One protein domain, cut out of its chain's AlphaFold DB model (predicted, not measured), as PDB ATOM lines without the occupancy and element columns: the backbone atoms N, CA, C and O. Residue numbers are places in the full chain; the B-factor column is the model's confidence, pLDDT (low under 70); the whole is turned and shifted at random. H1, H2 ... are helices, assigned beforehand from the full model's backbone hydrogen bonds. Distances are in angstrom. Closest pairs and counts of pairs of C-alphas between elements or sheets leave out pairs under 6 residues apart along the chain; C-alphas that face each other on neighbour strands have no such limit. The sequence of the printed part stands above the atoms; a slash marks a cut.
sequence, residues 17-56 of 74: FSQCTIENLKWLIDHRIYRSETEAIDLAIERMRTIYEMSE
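Overview. This is residues 17 to 56 of the 74 residues of an uncharacterized protein of Methanosarcinales archaeon (UniProt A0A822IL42). Two helices meet near their ends as an L: the long H2 makes one arm and sticks out with residues 44 to 56, and the shorter H1 makes the other. A short loop, residues 31 to 36, turns the corner between them. The printed part has 40 residues with two named helices, H1 then H2 along the chain, and no named strand; the class is all helix. The whole is loose, with a radius of gyration of the C-alphas of 12.0 A, and elongated, spanning 35 by 21 by 13 A.

Arrangement. Start with H2, residues 37 to 56, and look from its first residues toward H1, residues 19 to 30. The two helices touch, and their closest C-alphas, those of Leu 25 and Glu 37, are 6.3 A apart. H1 touches H2 with residues 25 to 29 alone, and H2 touches H1 with residues 37 to 40 alone. Their lines are about perpendicular, at 75 degrees, and their centres are 18.3 A apart. Farther along H2, residues 44 to 56 stand free. In H1 and H2 every O i to N i+4 pair is within hydrogen-bond range.

Along the chain. Find C-alpha 37 at (189.595, 146.325, 178.985); from there H2 runs 20 residues and 28.9 A to C-alpha 56 at (207.488, 125.014, 186.941). Then go back to C-alpha 19 at (178.042, 138.726, 179.757), where H1 begins; it runs 12 residues and 16.5 A to C-alpha 30.

Size, cuts and confidence. Look at Asp 30 and Glu 56 for the two C-alphas farthest apart, at 36.0 A. The printed part has no cut, and the link from H1 to H2, 6 residues, is short. The mean pLDDT of the printed part is 90.2, and no printed residue is under 70.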
ATOM      1  N   PHE A  17     183.771 136.416 175.812       79.00
ATOM      2  CA  PHE A  17     183.566 136.632 177.232       79.00
ATOM      3  C   PHE A  17     182.085 136.459 177.559       79.00
ATOM      4  O   PHE A  17     181.208 136.883 176.804       79.00
ATOM      5  N   SER A  18     181.802 135.826 178.698       84.69
ATOM      6  CA  SER A  18     180.435 135.787 179.205       84.69
ATOM      7  C   SER A  18     179.947 137.211 179.479       84.69
ATOM      8  O   SER A  18     180.747 138.096 179.793       84.69
ATOM      9  N   GLN A  19     178.634 137.429 179.427       83.38
ATOM     10  CA  GLN A  19     178.042 138.726 179.757       83.38
ATOM     11  C   GLN A  19     178.477 139.215 181.153       83.38
ATOM     12  O   GLN A  19     178.849 140.373 181.311       83.38
ATOM     13  N   CYS A  20     178.547 138.307 182.132       90.38
ATOM     14  CA  CYS A  20     179.048 138.602 183.476       90.38
ATOM     15  C   CYS A  20     180.518 139.058 183.463       90.38
ATOM     16  O   CYS A  20     180.884 140.011 184.142       90.38
ATOM     17  N   THR A  21     181.369 138.416 182.658       89.56
ATOM     18  CA  THR A  21     182.772 138.825 182.508       89.56
ATOM     19  C   THR A  21     182.882 140.233 181.920       89.56
ATOM     20  O   THR A  21     183.679 141.028 182.408       89.56
ATOM     21  N   ILE A  22     182.060 140.559 180.920       88.38
ATOM     22  CA  ILE A  22     182.012 141.897 180.312       88.38
ATOM     23  C   ILE A  22     181.555 142.943 181.340       88.38
ATOM     24  O   ILE A  22     182.152 144.010 181.446       88.38
ATOM     25  N   GLU A  23     180.519 142.644 182.124       92.81
ATOM     26  CA  GLU A  23     180.015 143.540 183.174       92.81
ATOM     27  C   GLU A  23     181.048 143.778 184.276       92.81
ATOM     28  O   GLU A  23     181.251 144.918 184.691       92.81
ATOM     29  N   ASN A  24     181.768 142.735 184.687       94.06
ATOM     30  CA  ASN A  24     182.847 142.866 185.659       94.06
ATOM     31  C   ASN A  24     183.998 143.722 185.116       94.06
ATOM     32  O   ASN A  24     184.512 144.570 185.840       94.06
ATOM     33  N   LEU A  25     184.390 143.550 183.847       91.94
ATOM     34  CA  LEU A  25     185.422 144.386 183.221       91.94
ATOM     35  C   LEU A  25     185.013 145.862 183.202       91.94
ATOM     36  O   LEU A  25     185.805 146.717 183.596       91.94
ATOM     37  N   LYS A  26     183.763 146.158 182.832       92.06
ATOM     38  CA  LYS A  26     183.221 147.523 182.885       92.06
ATOM     39  C   LYS A  26     183.241 148.085 184.299       92.06
ATOM     40  O   LYS A  26     183.758 149.177 184.502       92.06
ATOM     41  N   TRP A  27     182.777 147.313 185.282       97.00
ATOM     42  CA  TRP A  27     182.795 147.724 186.685       97.00
ATOM     43  C   TRP A  27     184.212 148.077 187.158       97.00
ATOM     44  O   TRP A  27     184.408 149.106 187.803       97.00
ATOM     45  N   LEU A  28     185.216 147.273 186.794       95.12
ATOM     46  CA  LEU A  28     186.618 147.524 187.145       95.12
ATOM     47  C   LEU A  28     187.158 148.820 186.517       95.12
ATOM     48  O   LEU A  28     187.931 149.542 187.154       95.12
ATOM     49  N   ILE A  29     186.746 149.130 185.288       94.44
ATOM     50  CA  ILE A  29     187.134 150.360 184.586       94.44
ATOM     51  C   ILE A  29     186.434 151.577 185.193       94.44
ATOM     52  O   ILE A  29     187.085 152.587 185.466       94.44
ATOM     53  N   ASP A  30     185.137 151.472 185.482       96.88
ATOM     54  CA  ASP A  30     184.346 152.543 186.097       96.88
ATOM     55  C   ASP A  30     184.902 152.939 187.474       96.88
ATOM     56  O   ASP A  30     184.922 154.116 187.839       96.88
ATOM     57  N   HIS A  31     185.446 151.967 188.210       97.50
ATOM     58  CA  HIS A  31     186.111 152.184 189.498       97.50
ATOM     59  C   HIS A  31     187.591 152.575 189.366       97.50
ATOM     60  O   HIS A  31     188.292 152.683 190.373       97.50
ATOM     61  N   ARG A  32     188.076 152.817 188.140       95.31
ATOM     62  CA  ARG A  32     189.460 153.206 187.815       95.31
ATOM     63  C   ARG A  32     190.524 152.236 188.330       95.31
ATOM     64  O   ARG A  32     191.663 152.641 188.558       95.31
ATOM     65  N   ILE A  33     190.166 150.965 188.500       95.56
ATOM     66  CA  ILE A  33     191.121 149.903 188.841       95.56
ATOM     67  C   ILE A  33     192.005 149.617 187.624       95.56
ATOM     68  O   ILE A  33     193.217 149.467 187.761       95.56
ATOM     69  N   TYR A  34     191.399 149.621 186.436       94.31
ATOM     70  CA  TYR A  34     192.086 149.572 185.149       94.31
ATOM     71  C   TYR A  34     191.623 150.740 184.273       94.31
ATOM     72  O   TYR A  34     190.505 151.233 184.407       94.31
ATOM     73  N   ARG A  35     192.482 151.201 183.367       91.62
ATOM     74  CA  ARG A  35     192.208 152.285 182.411       91.62
ATOM     75  C   ARG A  35     191.410 151.794 181.205       91.62
ATOM     76  O   ARG A  35     190.761 152.601 180.548       91.62
ATOM     77  N   SER A  36     191.500 150.503 180.874       90.12
ATOM     78  CA  SER A  36     190.821 149.894 179.723       90.12
ATOM     79  C   SER A  36     190.650 148.379 179.876       90.12
ATOM     80  O   SER A  36     191.327 147.752 180.691       90.12
ATOM     81  N   GLU A  37     189.782 147.784 179.049       85.44
ATOM     82  CA  GLU A  37     189.595 146.325 178.985       85.44
ATOM     83  C   GLU A  37     190.889 145.612 178.564       85.44
ATOM     84  O   GLU A  37     191.238 144.582 179.135       85.44
ATOM     85  N   THR A  38     191.635 146.193 177.618       87.19
ATOM     86  CA  THR A  38     192.919 145.656 177.144       87.19
ATOM     87  C   THR A  38     193.940 145.556 178.273       87.19
ATOM     88  O   THR A  38     194.503 144.491 178.486       87.19
ATOM     89  N   GLU A  39     194.124 146.629 179.049       90.19
ATOM     90  CA  GLU A  39     195.061 146.631 180.182       90.19
ATOM     91  C   GLU A  39     194.689 145.572 181.229       90.19
ATOM     92  O   GLU A  39     195.562 144.871 181.741       90.19
ATOM     93  N   ALA A  40     193.395 145.425 181.528       90.25
ATOM     94  CA  ALA A  40     192.920 144.424 182.478       90.25
ATOM     95  C   ALA A  40     193.242 142.994 182.009       90.25
ATOM     96  O   ALA A  40     193.662 142.156 182.811       90.25
ATOM     97  N   ILE A  41     193.064 142.717 180.714       88.81
ATOM     98  CA  ILE A  41     193.343 141.407 180.115       88.81
ATOM     99  C   ILE A  41     194.850 141.138 180.068       88.81
ATOM    100  O   ILE A  41     195.274 140.055 180.473       88.81
ATOM    101  N   ASP A  42     195.657 142.105 179.633       88.00
ATOM    102  CA  ASP A  42     197.112 141.953 179.537       88.00
ATOM    103  C   ASP A  42     197.721 141.645 180.913       88.00
ATOM    104  O   ASP A  42     198.448 140.660 181.066       88.00
ATOM    105  N   LEU A  43     197.328 142.392 181.951       91.69
ATOM    106  CA  LEU A  43     197.780 142.149 183.326       91.69
ATOM    107  C   LEU A  43     197.323 140.788 183.872       91.69
ATOM    108  O   LEU A  43     198.048 140.145 184.637       91.69
ATOM    109  N   ALA A  44     196.123 140.333 183.504       89.75
ATOM    110  CA  ALA A  44     195.644 139.009 183.890       89.75
ATOM    111  C   ALA A  44     196.476 137.899 183.231       89.75
ATOM    112  O   ALA A  44     196.835 136.925 183.899       89.75
ATOM    113  N   ILE A  45     196.819 138.053 181.948       89.12
ATOM    114  CA  ILE A  45     197.670 137.110 181.211       89.12
ATOM    115  C   ILE A  45     199.077 137.074 181.808       89.12
ATOM    116  O   ILE A  45     199.588 135.982 182.065       89.12
ATOM    117  N   GLU A  46     199.681 138.231 182.086       92.69
ATOM    118  CA  GLU A  46     200.994 138.307 182.733       92.69
ATOM    119  C   GLU A  46     200.993 137.598 184.087       92.69
ATOM    120  O   GLU A  46     201.851 136.751 184.334       92.69
ATOM    121  N   ARG A  47     199.982 137.841 184.932       92.19
ATOM    122  CA  ARG A  47     199.845 137.136 186.216       92.19
ATOM    123  C   ARG A  47     199.731 135.626 186.051       92.19
ATOM    124  O   ARG A  47     200.397 134.893 186.778       92.19
ATOM    125  N   MET A  48     198.900 135.151 185.120       91.00
ATOM    126  CA  MET A  48     198.758 133.714 184.864       91.00
ATOM    127  C   MET A  48     200.080 133.096 184.406       91.00
ATOM    128  O   MET A  48     200.445 132.017 184.873       91.00
ATOM    129  N   ARG A  49     200.821 133.802 183.545       91.06
ATOM    130  CA  ARG A  49     202.146 133.383 183.093       91.06
ATOM    131  C   ARG A  49     203.137 133.302 184.253       91.06
ATOM    132  O   ARG A  49     203.780 132.271 184.405       91.06
ATOM    133  N   THR A  50     203.219 134.334 185.093       92.44
ATOM    134  CA  THR A  50     204.117 134.344 186.257       92.44
ATOM    135  C   THR A  50     203.803 133.202 187.220       92.44
ATOM    136  O   THR A  50     204.713 132.513 187.667       92.44
ATOM    137  N   ILE A  51     202.520 132.954 187.511       92.12
ATOM    138  CA  ILE A  51     202.106 131.837 188.373       92.12
ATOM    139  C   ILE A  51     202.557 130.499 187.774       92.12
ATOM    140  O   ILE A  51     203.074 129.646 188.495       92.12
ATOM    141  N   TYR A  52     202.386 130.323 186.462       90.56
ATOM    142  CA  TYR A  52     202.817 129.111 185.772       90.56
ATOM    143  C   TYR A  52     204.343 128.928 185.837       90.56
ATOM    144  O   TYR A  52     204.808 127.860 186.230       90.56
ATOM    145  N   GLU A  53     205.121 129.972 185.540       89.56
ATOM    146  CA  GLU A  53     206.591 129.938 185.590       89.56
ATOM    147  C   GLU A  53     207.100 129.604 187.003       89.56
ATOM    148  O   GLU A  53     207.913 128.694 187.163       89.56
ATOM    149  N   MET A  54     206.539 130.234 188.042       85.12
ATOM    150  CA  MET A  54     206.865 129.915 189.437       85.12
ATOM    151  C   MET A  54     206.530 128.461 189.798       85.12
ATOM    152  O   MET A  54     207.267 127.822 190.548       85.12
ATOM    153  N   SER A  55     205.426 127.916 189.276       80.00
ATOM    154  CA  SER A  55     205.048 126.520 189.521       80.00
ATOM    155  C   SER A  55     205.973 125.517 188.817       80.00
ATOM    156  O   SER A  55     206.277 124.466 189.386       80.00
ATOM    157  N   GLU A  56     206.484 125.839 187.623       78.44
ATOM    158  CA  GLU A  56     207.488 125.014 186.941       78.44
ATOM    159  C   GLU A  56     208.845 125.076 187.643       78.44
ATOM    160  O   GLU A  56     209.517 124.054 187.775       78.44
TER     161      GLU A  56